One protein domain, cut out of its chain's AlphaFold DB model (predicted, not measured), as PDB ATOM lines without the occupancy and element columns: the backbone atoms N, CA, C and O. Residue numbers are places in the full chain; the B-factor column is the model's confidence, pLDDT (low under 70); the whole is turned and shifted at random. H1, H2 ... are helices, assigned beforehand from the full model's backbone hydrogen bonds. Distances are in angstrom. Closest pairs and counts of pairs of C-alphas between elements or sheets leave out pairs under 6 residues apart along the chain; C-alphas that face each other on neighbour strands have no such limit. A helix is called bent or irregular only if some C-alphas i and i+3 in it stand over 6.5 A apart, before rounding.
ATOM      1  N   GLU A 277     155.044 165.194 206.070       98.62
ATOM      2  CA  GLU A 277     154.320 164.583 207.189       98.62
ATOM      3  C   GLU A 277     152.833 164.400 206.845       98.62
ATOM      4  O   GLU A 277     152.276 163.328 207.083       98.62
ATOM      5  N   ARG A 278     152.209 165.395 206.198       98.69
ATOM      6  CA  ARG A 278     150.820 165.314 205.707       98.69
ATOM      7  C   ARG A 278     150.627 164.200 204.672       98.69
ATOM      8  O   ARG A 278     149.682 163.428 204.803       98.69
ATOM      9  N   VAL A 279     151.529 164.079 203.697       98.88
ATOM     10  CA  VAL A 279     151.506 163.004 202.687       98.88
ATOM     11  C   VAL A 279     151.662 161.633 203.343       98.88
ATOM     12  O   VAL A 279     150.892 160.729 203.037       98.88
ATOM     13  N   ASN A 280     152.612 161.468 204.271       98.75
ATOM     14  CA  ASN A 280     152.782 160.202 204.992       98.75
ATOM     15  C   ASN A 280     151.535 159.825 205.796       98.75
ATOM     16  O   ASN A 280     151.091 158.682 205.718       98.75
ATOM     17  N   GLY A 281     150.960 160.777 206.534       98.56
ATOM     18  CA  GLY A 281     149.764 160.544 207.336       98.56
ATOM     19  C   GLY A 281     148.550 160.156 206.494       98.56
ATOM     20  O   GLY A 281     147.884 159.168 206.803       98.56
ATOM     21  N   LEU A 282     148.304 160.878 205.394       98.81
ATOM     22  CA  LEU A 282     147.245 160.539 204.441       98.81
ATOM     23  C   LEU A 282     147.469 159.166 203.816       98.81
ATOM     24  O   LEU A 282     146.551 158.357 203.818       98.81
ATOM     25  N   LEU A 283     148.686 158.871 203.352       98.69
ATOM     26  CA  LEU A 283     149.021 157.575 202.765       98.69
ATOM     27  C   LEU A 283     148.788 156.428 203.759       98.69
ATOM     28  O   LEU A 283     148.179 155.422 203.412       98.69
ATOM     29  N   GLU A 284     149.235 156.575 205.004       98.31
ATOM     30  CA  GLU A 284     149.017 155.568 206.047       98.31
ATOM     31  C   GLU A 284     147.534 155.421 206.407       98.31
ATOM     32  O   GLU A 284     147.077 154.303 206.648       98.31
ATOM     33  N   GLY A 285     146.770 156.516 206.397       98.06
ATOM     34  CA  GLY A 285     145.312 156.502 206.517       98.06
ATOM     35  C   GLY A 285     144.638 155.727 205.387       98.06
ATOM     36  O   GLY A 285     143.872 154.799 205.651       98.06
ATOM     37  N   THR A 286     144.983 156.045 204.139       98.44
ATOM     38  CA  THR A 286     144.449 155.389 202.940       98.44
ATOM     39  C   THR A 286     144.748 153.895 202.949       98.44
ATOM     40  O   THR A 286     143.841 153.080 202.787       98.44
ATOM     41  N   LEU A 287     146.004 153.515 203.209       98.44
ATOM     42  CA  LEU A 287     146.413 152.112 203.236       98.44
ATOM     43  C   LEU A 287     145.715 151.327 204.351       98.44
ATOM     44  O   LEU A 287     145.284 150.197 204.133       98.44
ATOM     45  N   ARG A 288     145.572 151.929 205.536       97.81
ATOM     46  CA  ARG A 288     144.901 151.307 206.681       97.81
ATOM     47  C   ARG A 288     143.413 151.072 206.428       97.81
ATOM     48  O   ARG A 288     142.906 150.032 206.837       97.81
ATOM     49  N   THR A 289     142.721 152.024 205.806       97.38
ATOM     50  CA  THR A 289     141.259 151.980 205.654       97.38
ATOM     51  C   THR A 289     140.836 151.265 204.374       97.38
ATOM     52  O   THR A 289     140.027 150.343 204.437       97.38
ATOM     53  N   PHE A 290     141.400 151.639 203.225       98.06
ATOM     54  CA  PHE A 290     140.916 151.202 201.908       98.06
ATOM     55  C   PHE A 290     141.757 150.081 201.287       98.06
ATOM     56  O   PHE A 290     141.313 149.448 200.336       98.06
ATOM     57  N   PHE A 291     142.938 149.782 201.847       97.81
ATOM     58  CA  PHE A 291     143.829 148.708 201.386       97.81
ATOM     59  C   PHE A 291     144.303 147.800 202.530       97.81
ATOM     60  O   PHE A 291     145.395 147.235 202.456       97.81
ATOM     61  N   ALA A 292     143.495 147.607 203.579       93.19
ATOM     62  CA  ALA A 292     143.888 146.845 204.773       93.19
ATOM     63  C   ALA A 292     144.440 145.439 204.452       93.19
ATOM     64  O   ALA A 292     145.381 144.967 205.087       93.19
ATOM     65  N   ASN A 293     143.894 144.791 203.417       92.44
ATOM     66  CA  ASN A 293     144.329 143.475 202.935       92.44
ATOM     67  C   ASN A 293     145.196 143.549 201.663       92.44
ATOM     68  O   ASN A 293     145.494 142.530 201.035       92.44
ATOM     69  N   GLY A 294     145.622 144.748 201.271       95.69
ATOM     70  CA  GLY A 294     146.351 145.043 200.039       95.69
ATOM     71  C   GLY A 294     145.503 144.958 198.766       95.69
ATOM     72  O   GLY A 294     146.054 144.766 197.687       95.69
ATOM     73  N   VAL A 295     144.178 145.059 198.897       97.75
ATOM     74  CA  VAL A 295     143.209 145.153 197.794       97.75
ATOM     75  C   VAL A 295     142.291 146.334 198.090       97.75
ATOM     76  O   VAL A 295     141.824 146.439 199.222       97.75
ATOM     77  N   ALA A 296     142.059 147.199 197.100       98.00
ATOM     78  CA  ALA A 296     141.181 148.359 197.232       98.00
ATOM     79  C   ALA A 296     139.746 147.928 197.583       98.00
ATOM     80  O   ALA A 296     139.186 147.037 196.937       98.00
ATOM     81  N   THR A 297     139.148 148.540 198.603       97.50
ATOM     82  CA  THR A 297     137.798 148.216 199.092       97.50
ATOM     83  C   THR A 297     137.063 149.485 199.513       97.50
ATOM     84  O   THR A 297     137.568 150.233 200.349       97.50
ATOM     85  N   GLU A 298     135.845 149.702 199.005       97.62
ATOM     86  CA  GLU A 298     134.993 150.817 199.442       97.62
ATOM     87  C   GLU A 298     134.303 150.483 200.765       97.62
ATOM     88  O   GLU A 298     133.182 149.969 200.800       97.62
ATOM     89  N   VAL A 299     134.960 150.780 201.888       95.25
ATOM     90  CA  VAL A 299     134.445 150.436 203.227       95.25
ATOM     91  C   VAL A 299     133.080 151.056 203.538       95.25
ATOM     92  O   VAL A 299     132.329 150.490 204.328       95.25
ATOM     93  N   GLY A 300     132.744 152.186 202.909       93.06
ATOM     94  CA  GLY A 300     131.460 152.862 203.080       93.06
ATOM     95  C   GLY A 300     130.266 152.123 202.469       93.06
ATOM     96  O   GLY A 300     129.142 152.375 202.892       93.06
ATOM     97  N   CYS A 301     130.479 151.213 201.509       94.50
ATOM     98  CA  CYS A 301     129.371 150.606 200.765       94.50
ATOM     99  C   CYS A 301     129.571 149.139 200.350       94.50
ATOM    100  O   CYS A 301     128.599 148.376 200.343       94.50
ATOM    101  N   GLU A 302     130.802 148.722 200.027       94.19
ATOM    102  CA  GLU A 302     131.116 147.424 199.409       94.19
ATOM    103  C   GLU A 302     130.824 146.268 200.360       94.19
ATOM    104  O   GLU A 302     130.170 145.299 199.981       94.19
ATOM    105  N   LEU A 303     131.211 146.420 201.630       87.19
ATOM    106  CA  LEU A 303     131.011 145.411 202.677       87.19
ATOM    107  C   LEU A 303     129.530 145.154 203.002       87.19
ATOM    108  O   LEU A 303     129.192 144.143 203.617       87.19
ATOM    109  N   HIS A 304     128.650 146.073 202.603       88.00
ATOM    110  CA  HIS A 304     127.211 146.011 202.844       88.00
ATOM    111  C   HIS A 304     126.397 145.886 201.549       88.00
ATOM    112  O   HIS A 304     125.172 145.955 201.611       88.00
ATOM    113  N   HIS A 305     127.050 145.691 200.395       87.69
ATOM    114  CA  HIS A 305     126.402 145.577 199.080       87.69
ATOM    115  C   HIS A 305     125.460 146.756 198.759       87.69
ATOM    116  O   HIS A 305     124.350 146.560 198.269       87.69
ATOM    117  N   SER A 306     125.891 147.983 199.069       92.50
ATOM    118  CA  SER A 306     125.044 149.192 199.019       92.50
ATOM    119  C   SER A 306     125.616 150.327 198.162       92.50
ATOM    120  O   SER A 306     125.146 151.458 198.246       92.50
ATOM    121  N   CYS A 307     126.638 150.041 197.352       94.69
ATOM    122  CA  CYS A 307     127.288 151.050 196.520       94.69
ATOM    123  C   CYS A 307     126.323 151.614 195.471       94.69
ATOM    124  O   CYS A 307     125.667 150.857 194.755       94.69
ATOM    125  N   THR A 308     126.253 152.942 195.389       93.56
ATOM    126  CA  THR A 308     125.561 153.662 194.311       93.56
ATOM    127  C   THR A 308     126.407 153.655 193.037       93.56
ATOM    128  O   THR A 308     127.581 153.283 193.086       93.56
ATOM    129  N   THR A 309     125.840 154.099 191.907       93.38
ATOM    130  CA  THR A 309     126.587 154.255 190.645       93.38
ATOM    131  C   THR A 309     127.880 155.042 190.847       93.38
ATOM    132  O   THR A 309     128.947 154.553 190.492       93.38
ATOM    133  N   ASP A 310     127.804 156.180 191.543       93.38
ATOM    134  CA  ASP A 310     128.969 157.016 191.845       93.38
ATOM    135  C   ASP A 310     130.067 156.226 192.573       93.38
ATOM    136  O   ASP A 310     131.221 156.187 192.142       93.38
ATOM    137  N   MET A 311     129.698 155.522 193.651       97.31
ATOM    138  CA  MET A 311     130.639 154.770 194.492       97.31
ATOM    139  C   MET A 311     131.335 153.638 193.735       97.31
ATOM    140  O   MET A 311     132.447 153.240 194.089       97.31
ATOM    141  N   LEU A 312     130.707 153.130 192.670       97.56
ATOM    142  CA  LEU A 312     131.268 152.082 191.825       97.56
ATOM    143  C   LEU A 312     132.439 152.565 190.962       97.56
ATOM    144  O   LEU A 312     133.024 151.742 190.266       97.56
ATOM    145  N   SER A 313     132.832 153.839 191.042       97.62
ATOM    146  CA  SER A 313     133.948 154.436 190.292       97.62
ATOM    147  C   SER A 313     135.141 154.893 191.159       97.62
ATOM    148  O   SER A 313     136.187 155.278 190.638       97.62
ATOM    149  N   PHE A 314     135.021 154.852 192.492       98.44
ATOM    150  CA  PHE A 314     135.965 155.539 193.385       98.44
ATOM    151  C   PHE A 314     137.352 154.887 193.453       98.44
ATOM    152  O   PHE A 314     138.367 155.562 193.282       98.44
ATOM    153  N   LYS A 315     137.420 153.562 193.626       96.44
ATOM    154  CA  LYS A 315     138.701 152.840 193.747       96.44
ATOM    155  C   LYS A 315     139.604 152.945 192.508       96.44
ATOM    156  O   LYS A 315     140.807 152.714 192.607       96.44
ATOM    157  N   GLY A 316     139.058 153.282 191.340       97.25
ATOM    158  CA  GLY A 316     139.840 153.600 190.148       97.25
ATOM    159  C   GLY A 316     140.651 154.879 190.309       97.25
ATOM    160  O   GLY A 316     141.810 154.935 189.897       97.25
ATOM    161  N   TYR A 317     140.054 155.888 190.944       97.94
ATOM    162  CA  TYR A 317     140.700 157.163 191.244       97.94
ATOM    163  C   TYR A 317     141.827 156.973 192.253       97.94
ATOM    164  O   TYR A 317     142.921 157.483 192.031       97.94
ATOM    165  N   ASP A 318     141.609 156.153 193.285       96.31
ATOM    166  CA  ASP A 318     142.644 155.773 194.250       96.31
ATOM    167  C   ASP A 318     143.906 155.250 193.565       96.31
ATOM    168  O   ASP A 318     145.001 155.750 193.818       96.31
ATOM    169  N   HIS A 319     143.767 154.281 192.654       98.38
ATOM    170  CA  HIS A 319     144.908 153.730 191.919       98.38
ATOM    171  C   HIS A 319     145.647 154.798 191.113       98.38
ATOM    172  O   HIS A 319     146.866 154.928 191.235       98.38
ATOM    173  N   ARG A 320     144.910 155.588 190.329       97.94
ATOM    174  CA  ARG A 320     145.479 156.611 189.442       97.94
ATOM    175  C   ARG A 320     146.181 157.718 190.231       97.94
ATOM    176  O   ARG A 320     147.343 158.033 189.982       97.94
ATOM    177  N   TRP A 321     145.514 158.272 191.239       98.38
ATOM    178  CA  TRP A 321     146.025 159.392 192.027       98.38
ATOM    179  C   TRP A 321     147.133 158.981 193.002       98.38
ATOM    180  O   TRP A 321     148.062 159.760 193.236       98.38
ATOM    181  N   MET A 322     147.112 157.755 193.538       97.81
ATOM    182  CA  MET A 322     148.250 157.223 194.301       97.81
ATOM    183  C   MET A 322     149.464 157.000 193.398       97.81
ATOM    184  O   MET A 322     150.584 157.312 193.801       97.81
ATOM    185  N   THR A 323     149.269 156.533 192.166       96.00
ATOM    186  CA  THR A 323     150.356 156.448 191.188       96.00
ATOM    187  C   THR A 323     150.947 157.822 190.875       96.00
ATOM    188  O   THR A 323     152.161 157.991 191.012       96.00
ATOM    189  N   GLN A 324     150.127 158.832 190.573       96.06
ATOM    190  CA  GLN A 324     150.617 160.201 190.356       96.06
ATOM    191  C   GLN A 324     151.312 160.776 191.604       96.06
ATOM    192  O   GLN A 324     152.350 161.433 191.504       96.06
ATOM    193  N   THR A 325     150.834 160.438 192.808       97.62
ATOM    194  CA  THR A 325     151.505 160.787 194.073       97.62
ATOM    195  C   THR A 325     152.954 160.291 194.104       97.62
ATOM    196  O   THR A 325     153.838 161.037 194.523       97.62
ATOM    197  N   THR A 326     153.245 159.084 193.600       96.50
ATOM    198  CA  THR A 326     154.632 158.581 193.532       96.50
ATOM    199  C   THR A 326     155.535 159.409 192.616       96.50
ATOM    200  O   THR A 326     156.733 159.509 192.872       96.50
ATOM    201  N   GLN A 327     154.981 160.045 191.581       94.38
ATOM    202  CA  GLN A 327     155.750 160.842 190.624       94.38
ATOM    203  C   GLN A 327     156.152 162.211 191.188       94.38
ATOM    204  O   GLN A 327     157.207 162.737 190.826       94.38
ATOM    205  N   VAL A 328     155.321 162.804 192.057       96.19
ATOM    206  CA  VAL A 328     155.564 164.132 192.656       96.19
ATOM    207  C   VAL A 328     156.073 164.063 194.103       96.19
ATOM    208  O   VAL A 328     156.725 164.999 194.573       96.19
ATOM    209  N   ALA A 329     155.887 162.929 194.782       97.12
ATOM    210  CA  ALA A 329     156.441 162.618 196.098       97.12
ATOM    211  C   ALA A 329     157.160 161.247 196.098       97.12
ATOM    212  O   ALA A 329     156.671 160.290 196.706       97.12
ATOM    213  N   PRO A 330     158.355 161.132 195.478       95.12
ATOM    214  CA  PRO A 330     159.024 159.845 195.231       95.12
ATOM    215  C   PRO A 330     159.349 159.002 196.471       95.12
ATOM    216  O   PRO A 330     159.504 157.790 196.367       95.12
ATOM    217  N   PHE A 331     159.402 159.598 197.667       96.69
ATOM    218  CA  PHE A 331     159.602 158.855 198.920       96.69
ATOM    219  C   PHE A 331     158.444 157.891 199.257       96.69
ATOM    220  O   PHE A 331     158.556 157.096 200.187       96.69
ATOM    221  N   THR A 332     157.326 157.974 198.531       97.44
ATOM    222  CA  THR A 332     156.138 157.126 198.708       97.44
ATOM    223  C   THR A 332     156.142 155.861 197.845       97.44
ATOM    224  O   THR A 332     155.355 154.952 198.113       97.44
ATOM    225  N   VAL A 333     157.038 155.773 196.852       95.50
ATOM    226  CA  VAL A 333     157.132 154.685 195.856       95.50
ATOM    227  C   VAL A 333     157.075 153.299 196.505       95.50
ATOM    228  O   VAL A 333     156.200 152.497 196.176       95.50
ATOM    229  N   ASP A 334     157.940 153.048 197.490       95.19
ATOM    230  CA  ASP A 334     158.082 151.731 198.124       95.19
ATOM    231  C   ASP A 334     156.847 151.310 198.937       95.19
ATOM    232  O   ASP A 334     156.627 150.121 199.167       95.19
ATOM    233  N   LYS A 335     156.027 152.274 199.374       96.31
ATOM    234  CA  LYS A 335     154.775 152.015 200.101       96.31
ATOM    235  C   LYS A 335     153.591 151.826 199.147       96.31
ATOM    236  O   LYS A 335     152.725 150.999 199.422       96.31
ATOM    237  N   ILE A 336     153.537 152.590 198.056       97.19
ATOM    238  CA  ILE A 336     152.378 152.638 197.152       97.19
ATOM    239  C   ILE A 336     152.398 151.484 196.146       97.19
ATOM    240  O   ILE A 336     151.445 150.707 196.079       97.19
ATOM    241  N   LEU A 337     153.476 151.337 195.373       94.69
ATOM    242  CA  LEU A 337     153.468 150.462 194.195       94.69
ATOM    243  C   LEU A 337     153.219 148.981 194.504       94.69
ATOM    244  O   LEU A 337     152.448 148.355 193.770       94.69
ATOM    245  N   PRO A 338     153.793 148.386 195.573       95.81
ATOM    246  CA  PRO A 338     153.511 146.989 195.895       95.81
ATOM    247  C   PRO A 338     152.029 146.744 196.204       95.81
ATOM    248  O   PRO A 338     151.479 145.705 195.834       95.81
ATOM    249  N   VAL A 339     151.370 147.710 196.854       97.69
ATOM    250  CA  VAL A 339     149.948 147.633 197.205       97.69
ATOM    251  C   VAL A 339     149.077 147.780 195.961       97.69
ATOM    252  O   VAL A 339     148.173 146.967 195.762       97.69
ATOM    253  N   LEU A 340     149.379 148.746 195.087       97.75
ATOM    254  CA  LEU A 340     148.644 148.919 193.832       97.75
ATOM    255  C   LEU A 340     148.783 147.692 192.928       97.75
ATOM    256  O   LEU A 340     147.778 147.197 192.426       97.75
ATOM    257  N   ARG A 341     149.986 147.107 192.805       97.31
ATOM    258  CA  ARG A 341     150.193 145.869 192.032       97.31
ATOM    259  C   ARG A 341     149.368 144.705 192.577       97.31
ATOM    260  O   ARG A 341     148.722 143.998 191.805       97.31
ATOM    261  N   LYS A 342     149.343 144.516 193.901       97.75
ATOM    262  CA  LYS A 342     148.523 143.473 194.535       97.75
ATOM    263  C   LYS A 342     147.027 143.707 194.310       97.75
ATOM    264  O   LYS A 342     146.302 142.771 193.983       97.75
ATOM    265  N   SER A 343     146.568 144.948 194.442       98.50
ATOM    266  CA  SER A 343     145.167 145.290 194.217       98.50
ATOM    267  C   SER A 343     144.764 145.139 192.747       98.50
ATOM    268  O   SER A 343     143.674 144.641 192.482       98.50
ATOM    269  N   ALA A 344     145.621 145.518 191.796       98.31
ATOM    270  CA  ALA A 344     145.378 145.342 190.367       98.31
ATOM    271  C   ALA A 344     145.331 143.854 189.983       98.31
ATOM    272  O   ALA A 344     144.482 143.455 189.191       98.31
ATOM    273  N   GLN A 345     146.165 143.010 190.605       97.94
ATOM    274  CA  GLN A 345     146.104 141.554 190.431       97.94
ATOM    275  C   GLN A 345     144.736 140.984 190.834       97.94
ATOM    276  O   GLN A 345     144.184 140.139 190.128       97.94
ATOM    277  N   ALA A 346     144.182 141.452 191.956       98.00
ATOM    278  CA  ALA A 346     142.848 141.065 192.406       98.00
ATOM    279  C   ALA A 346     141.760 141.600 191.457       98.00
ATOM    280  O   ALA A 346     140.849 140.857 191.084       98.00
ATOM    281  N   ALA A 347     141.910 142.844 190.992       98.25
ATOM    282  CA  ALA A 347     141.007 143.476 190.036       98.25
ATOM    283  C   ALA A 347     140.895 142.673 188.736       98.25
ATOM    284  O   ALA A 347     139.786 142.357 188.316       98.25
ATOM    285  N   VAL A 348     142.020 142.278 188.129       97.88
ATOM    286  CA  VAL A 348     141.991 141.496 186.886       97.88
ATOM    287  C   VAL A 348     141.535 140.059 187.110       97.88
ATOM    288  O   VAL A 348     140.893 139.500 186.227       97.88
ATOM    289  N   SER A 349     141.801 139.451 188.276       96.50
ATOM    290  CA  SER A 349     141.435 138.044 188.525       96.50
ATOM    291  C   SER A 349     139.929 137.781 188.504       96.50
ATOM    292  O   SER A 349     139.517 136.696 188.105       96.50
ATOM    293  N   GLN A 350     139.121 138.776 188.876       96.56
ATOM    294  CA  GLN A 350     137.663 138.658 188.895       96.56
ATOM    295  C   GLN A 350     137.000 139.009 187.553       96.56
ATOM    296  O   GLN A 350     135.807 138.776 187.385       96.56
ATOM    297  N   CYS A 351     137.754 139.536 186.581       97.75
ATOM    298  CA  CYS A 351     137.241 139.898 185.260       97.75
ATOM    299  C   CYS A 351     137.026 138.664 184.372       97.75
ATOM    300  O   CYS A 351     137.762 138.413 183.418       97.75
ATOM    301  N   THR A 352     136.024 137.865 184.716       96.94
ATOM    302  CA  THR A 352     135.694 136.593 184.056       96.94
ATOM    303  C   THR A 352     134.224 136.532 183.641       96.94
ATOM    304  O   THR A 352     133.746 135.486 183.206       96.94
ATOM    305  N   GLY A 353     133.479 137.620 183.860       94.81
ATOM    306  CA  GLY A 353     132.030 137.673 183.725       94.81
ATOM    307  C   GLY A 353     131.533 137.967 182.313       94.81
ATOM    308  O   GLY A 353     132.302 138.215 181.386       94.81
ATOM    309  N   GLY A 354     130.206 137.997 182.189       92.06
ATOM    310  CA  GLY A 354     129.495 138.431 180.988       92.06
ATOM    311  C   GLY A 354     129.628 137.502 179.770       92.06
ATOM    312  O   GLY A 354     130.391 136.535 179.779       92.06
ATOM    313  N   PRO A 355     128.885 137.778 178.681       90.56
ATOM    314  CA  PRO A 355     128.933 136.969 177.458       90.56
ATOM    315  C   PRO A 355     130.296 136.984 176.753       90.56
ATOM    316  O   PRO A 355     130.607 136.069 175.995       90.56
ATOM    317  N   ASN A 356     131.102 138.023 176.988       91.19
ATOM    318  CA  ASN A 356     132.451 138.157 176.439       91.19
ATOM    319  C   ASN A 356     133.514 137.411 177.274       91.19
ATOM    320  O   ASN A 356     134.672 137.359 176.860       91.19
ATOM    321  N   GLY A 357     133.138 136.844 178.428       94.88
ATOM    322  CA  GLY A 357     134.031 136.083 179.299       94.88
ATOM    323  C   GLY A 357     135.107 136.908 180.004       94.88
ATOM    324  O   GLY A 357     136.088 136.328 180.470       94.88
ATOM    325  N   ARG A 358     134.963 138.240 180.022       96.25
ATOM    326  CA  ARG A 358     135.965 139.182 180.542       96.25
ATOM    327  C   ARG A 358     135.382 140.409 181.242       96.25
ATOM    328  O   ARG A 358     136.140 141.296 181.619       96.25
ATOM    329  N   THR A 359     134.062 140.491 181.415       97.38
ATOM    330  CA  THR A 359     133.425 141.584 182.161       97.38
ATOM    331  C   THR A 359     133.961 141.626 183.589       97.38
ATOM    332  O   THR A 359     134.054 140.595 184.261       97.38
ATOM    333  N   CYS A 360     134.300 142.832 184.038       97.38
ATOM    334  CA  CYS A 360     134.795 143.115 185.375       97.38
ATOM    335  C   CYS A 360     133.654 143.562 186.296       97.38
ATOM    336  O   CYS A 360     132.915 144.487 185.968       97.38
ATOM    337  N   GLY A 361     133.554 142.925 187.458       97.00
ATOM    338  CA  GLY A 361     132.744 143.368 188.587       97.00
ATOM    339  C   GLY A 361     133.505 144.321 189.512       97.00
ATOM    340  O   GLY A 361     134.563 144.861 189.167       97.00
ATOM    341  N   PHE A 362     132.972 144.521 190.716       97.75
ATOM    342  CA  PHE A 362     133.444 145.528 191.666       97.75
ATOM    343  C   PHE A 362     134.196 144.954 192.876       97.75
ATOM    344  O   PHE A 362     135.139 145.579 193.373       97.75
ATOM    345  N   MET A 363     133.811 143.765 193.348       95.75
ATOM    346  CA  MET A 363     134.321 143.138 194.574       95.75
ATOM    347  C   MET A 363     135.637 142.393 194.354       95.75
ATOM    348  O   MET A 363     135.705 141.161 194.407       95.75
ATOM    349  N   TRP A 364     136.716 143.141 194.130       97.06
ATOM    350  CA  TRP A 364     138.038 142.597 193.791       97.06
ATOM    351  C   TRP A 364     138.592 141.639 194.846       97.06
ATOM    352  O   TRP A 364     139.226 140.643 194.505       97.06
ATOM    353  N   ALA A 365     138.318 141.897 196.127       92.62
ATOM    354  CA  ALA A 365     138.793 141.061 197.227       92.62
ATOM    355  C   ALA A 365     138.181 139.648 197.231       92.62
ATOM    356  O   ALA A 365     138.764 138.739 197.820       92.62
ATOM    357  N   SER A 366     137.035 139.446 196.569       90.06
ATOM    358  CA  SER A 366     136.416 138.122 196.446       90.06
ATOM    359  C   SER A 366     137.194 137.187 195.512       90.06
ATOM    360  O   SER A 366     137.056 135.969 195.613       90.06
ATOM    361  N   GLY A 367     138.004 137.747 194.603       86.69
ATOM    362  CA  GLY A 367     138.698 137.002 193.551       86.69
ATOM    363  C   GLY A 367     137.773 136.389 192.492       86.69
ATOM    364  O   GLY A 367     138.247 135.622 191.659       86.69
ATOM    365  N   ALA A 368     136.474 136.700 192.514       92.25
ATOM    366  CA  ALA A 368     135.473 136.159 191.604       92.25
ATOM    367  C   ALA A 368     134.566 137.266 191.055       92.25
ATOM    368  O   ALA A 368     134.317 138.268 191.722       92.25
ATOM    369  N   TYR A 369     134.054 137.072 189.837       95.94
ATOM    370  CA  TYR A 369     133.056 137.969 189.262       95.94
ATOM    371  C   TYR A 369     131.798 138.001 190.145       95.94
ATOM    372  O   TYR A 369     131.182 136.964 190.396       95.94
ATOM    373  N   ASP A 370     131.412 139.189 190.605       93.69
ATOM    374  CA  ASP A 370     130.328 139.392 191.577       93.69
ATOM    375  C   ASP A 370     128.933 139.537 190.944       93.69
ATOM    376  O   ASP A 370     127.943 139.727 191.649       93.69
ATOM    377  N   GLY A 371     128.839 139.429 189.615       94.38
ATOM    378  CA  GLY A 371     127.586 139.582 188.877       94.38
ATOM    379  C   GLY A 371     127.243 141.025 188.503       94.38
ATOM    380  O   GLY A 371     126.255 141.225 187.797       94.38
ATOM    381  N   THR A 372     128.037 142.010 188.929       94.38
ATOM    382  CA  THR A 372     127.835 143.426 188.595       94.38
ATOM    383  C   THR A 372     128.634 143.829 187.357       94.38
ATOM    384  O   THR A 372     129.682 143.262 187.065       94.38
ATOM    385  N   ALA A 373     128.138 144.818 186.616       95.56
ATOM    386  CA  ALA A 373     128.819 145.379 185.456       95.56
ATOM    387  C   ALA A 373     128.424 146.849 185.284       95.56
ATOM    388  O   ALA A 373     127.314 147.232 185.653       95.56
ATOM    389  N   GLY A 374     129.312 147.644 184.696       96.88
ATOM    390  CA  GLY A 374     129.073 149.060 184.436       96.88
ATOM    391  C   GLY A 374     130.344 149.804 184.038       96.88
ATOM    392  O   GLY A 374     131.455 149.254 184.083       96.88
ATOM    393  N   ALA A 375     130.162 151.062 183.639       97.94
ATOM    394  CA  ALA A 375     131.250 151.949 183.256       97.94
ATOM    395  C   ALA A 375     132.193 152.191 184.443       97.94
ATOM    396  O   ALA A 375     133.389 151.961 184.297       97.94
ATOM    397  N   GLY A 376     131.668 152.521 185.630       97.94
ATOM    398  CA  GLY A 376     132.462 152.706 186.851       97.94
ATOM    399  C   GLY A 376     133.348 151.502 187.198       97.94
ATOM    400  O   GLY A 376     134.555 151.647 187.402       97.94
ATOM    401  N   GLN A 377     132.800 150.281 187.167       98.19
ATOM    402  CA  GLN A 377     133.562 149.058 187.448       98.19
ATOM    403  C   GLN A 377     134.683 148.837 186.430       98.19
ATOM    404  O   GLN A 377     135.820 148.550 186.811       98.19
ATOM    405  N   THR A 378     134.380 148.991 185.139       98.38
ATOM    406  CA  THR A 378     135.364 148.808 184.062       98.38
ATOM    407  C   THR A 378     136.440 149.895 184.113       98.38
ATOM    408  O   THR A 378     137.630 149.598 183.989       98.38
ATOM    409  N   MET A 379     136.044 151.137 184.402       98.69
ATOM    410  CA  MET A 379     136.929 152.285 184.596       98.69
ATOM    411  C   MET A 379     137.879 152.075 185.776       98.69
ATOM    412  O   MET A 379     139.064 152.388 185.660       98.69
ATOM    413  N   ASN A 380     137.415 151.470 186.872       98.69
ATOM    414  CA  ASN A 380     138.289 151.136 187.993       98.69
ATOM    415  C   ASN A 380     139.400 150.169 187.597       98.69
ATOM    416  O   ASN A 380     140.556 150.371 187.974       98.69
ATOM    417  N   VAL A 381     139.062 149.110 186.855       98.69
ATOM    418  CA  VAL A 381     140.058 148.115 186.436       98.69
ATOM    419  C   VAL A 381     141.016 148.715 185.409       98.69
ATOM    420  O   VAL A 381     142.221 148.501 185.525       98.69
ATOM    421  N   LEU A 382     140.526 149.528 184.464       98.75
ATOM    422  CA  LEU A 382     141.387 150.276 183.543       98.75
ATOM    423  C   LEU A 382     142.368 151.182 184.300       98.75
ATOM    424  O   LEU A 382     143.564 151.169 183.999       98.75
ATOM    425  N   GLY A 383     141.877 151.932 185.291       97.81
ATOM    426  CA  GLY A 383     142.691 152.793 186.141       97.81
ATOM    427  C   GLY A 383     143.761 152.006 186.896       97.81
ATOM    428  O   GLY A 383     144.929 152.381 186.861       97.81
ATOM    429  N   ALA A 384     143.394 150.875 187.503       98.44
ATOM    430  CA  ALA A 384     144.324 150.017 188.235       98.44
ATOM    431  C   ALA A 384     145.403 149.389 187.339       98.44
ATOM    432  O   ALA A 384     146.567 149.337 187.728       98.44
ATOM    433  N   VAL A 385     145.039 148.926 186.140       98.50
ATOM    434  CA  VAL A 385     145.967 148.260 185.211       98.50
ATOM    435  C   VAL A 385     146.896 149.267 184.536       98.50
ATOM    436  O   VAL A 385     148.111 149.077 184.570       98.50
ATOM    437  N   SER A 386     146.361 150.355 183.971       95.88
ATOM    438  CA  SER A 386     147.167 151.376 183.278       95.88
ATOM    439  C   SER A 386     148.193 152.018 184.213       95.88
ATOM    440  O   SER A 386     149.344 152.219 183.831       95.88
ATOM    441  N   SER A 387     147.812 152.236 185.476       92.44
ATOM    442  CA  SER A 387     148.671 152.824 186.509       92.44
ATOM    443  C   SER A 387     149.912 151.989 186.850       92.44
ATOM    444  O   SER A 387     150.851 152.514 187.448       92.44
ATOM    445  N   LEU A 388     149.972 150.704 186.478       95.50
ATOM    446  CA  LEU A 388     151.163 149.874 186.702       95.50
ATOM    447  C   LEU A 388     152.325 150.218 185.759       95.50
ATOM    448  O   LEU A 388     153.464 149.873 186.062       95.50
ATOM    449  N   LEU A 389     152.068 150.926 184.654       93.19
ATOM    450  CA  LEU A 389     153.094 151.364 183.699       93.19
ATOM    451  C   LEU A 389     153.827 152.645 184.141       93.19
ATOM    452  O   LEU A 389     154.662 153.169 183.400       93.19
ATOM    453  N   HIS A 390     153.553 153.154 185.345       77.88
ATOM    454  CA  HIS A 390     154.053 154.446 185.822       77.88
ATOM    455  C   HIS A 390     155.586 154.590 185.781       77.88
ATOM    456  O   HIS A 390     156.082 155.696 185.579       77.88
ATOM    457  N   ALA A 391     156.354 153.504 185.947       63.03
ATOM    458  CA  ALA A 391     157.821 153.540 185.947       63.03
ATOM    459  C   ALA A 391     158.409 154.037 184.612       63.03
ATOM    460  O   ALA A 391     159.566 154.450 184.558       63.03
ATOM    461  N   MET A 392     157.600 154.016 183.552       59.12
ATOM    462  CA  MET A 392     157.955 154.455 182.204       59.12
ATOM    463  C   MET A 392     157.499 155.889 181.895       59.12
ATOM    464  O   MET A 392     157.809 156.406 180.824       59.12
ATOM    465  N   SER A 393     156.766 156.529 182.811       66.94
ATOM    466  CA  SER A 393     156.202 157.870 182.622       66.94
ATOM    467  C   SER A 393     157.070 158.959 183.253       66.94
ATOM    468  O   SER A 393     157.695 158.769 184.296       66.94
ATOM    469  N   THR A 394     157.116 160.123 182.610       75.00
ATOM    470  CA  THR A 394     157.751 161.320 183.174       75.00
ATOM    471  C   THR A 394     156.857 161.941 184.238       75.00
ATOM    472  O   THR A 394     155.640 161.926 184.086       75.00
ATOM    473  N   SER A 395     157.439 162.560 185.270       85.50
ATOM    474  CA  SER A 395     156.657 163.348 186.230       85.50
ATOM    475  C   SER A 395     155.778 164.396 185.520       85.50
ATOM    476  O   SER A 395     156.239 164.965 184.523       85.50
ATOM    477  N   PRO A 396     154.587 164.722 186.068       93.56
ATOM    478  CA  PRO A 396     153.704 165.759 185.542       93.56
ATOM    479  C   PRO A 396     154.470 167.036 185.199       93.56
ATOM    480  O   PRO A 396     155.249 167.545 186.025       93.56
ATOM    481  N   VAL A 397     154.284 167.560 183.990       96.62
ATOM    482  CA  VAL A 397     155.006 168.755 183.548       96.62
ATOM    483  C   VAL A 397     154.500 170.009 184.264       96.62
ATOM    484  O   VAL A 397     153.485 170.015 184.954       96.62
TER     485      VAL A 397
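Overview. This is residues 277 to 397 of the 692 residues of the protein "Mannan endo-1,6-alpha-mannosidase" of Monosporascus sp. 5C6A (UniProt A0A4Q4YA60). Three long helices form the core of this domain: H2 and H4 run side by side the same way, and H3 slants across them, running back the opposite way. H1 lies outside this bundle, near H2 and H3, and two long loops, residues 291 to 309 and 350 to 374, gather towards the end where H2 and H4 begin and H3 ends. The printed part has 121 residues with four named helices, in the order H1, H2, H3, H4, and no named strand; the class is all helix. It is compact, with a radius of gyration of the C-alphas of 14.2 A, and spans 43 by 30 by 22 A.

Along the chain. H1 holds residues 277 to 290 and begins with C-alpha 277 at (154.320, 164.583, 207.189); it is 19.7 A from first to last C-alpha. H2, residues 310 to 328, is 27.5 A long, with a kink of 29 degrees near residue 317. H3, residues 330 to 349, is the longest helix by residues, 28.8 A long, with a kink of 41 degrees near residue 337; its C-alpha 349 is at (141.435, 138.044, 188.525). H4, residues 375 to 392, is 26.8 A long and ends with C-alpha 392 at (157.955, 154.455, 182.204). H2, H3 and H4 are irregular: C-alphas 312 and 315 are 7.7 A apart, 331 and 334 are 7.3 A apart, and 388 and 391 are 7.6 A apart.

Arrangement. H2, H3 and H4 form a bundle, up and down, each running against the one before it. H2 and H4 touch at a shallow tilt of 10 degrees, the same way; their closest C-alphas, Gly 316 and Asn 380, are 3.6 A apart. H2 and H3 form a helical hairpin and touch at a tilt of 35.5 degrees, only just steep, opposite ways. H2 touches H3 with residues 319 to 326 alone, and the closest C-alphas, Thr 326 and Val 333, are 5.2 A apart. H3 and H4 form a helical hairpin too, at a steep tilt of 45 degrees, opposite ways; H4 touches H3 with residues 381 to 388 alone, and the closest C-alphas, Ala 344 and Ala 384, are 5.2 A apart. The helix packing is mostly crossed, but only just, with 1 of 3 touching pairs at a shallow tilt. H1 and H3 are close but not clearly touching, with the closest C-alphas, Asn 280 and Thr 332, 7.8 A apart. H1 and H2 are near each other, with 7 pairs of C-alphas within 10 A, and H1 and H4 are apart. In H1 every O i to N i+4 pair is within hydrogen-bond range; the counts are 10 of 15 in H2, 12 of 16 in H3 and 9 of 14 in H4.

Size, cuts and confidence. The two C-alphas farthest apart, those of Glu 277 and Pro 355, are 47.9 A apart. The printed part has no cut. The links H1 to H2 and H3 to H4 are long, with 19 and 25 residues, and the link H2 to H3 is tight. The mean pLDDT of the printed part is 94.9, and residues 391 to 393 are under 70.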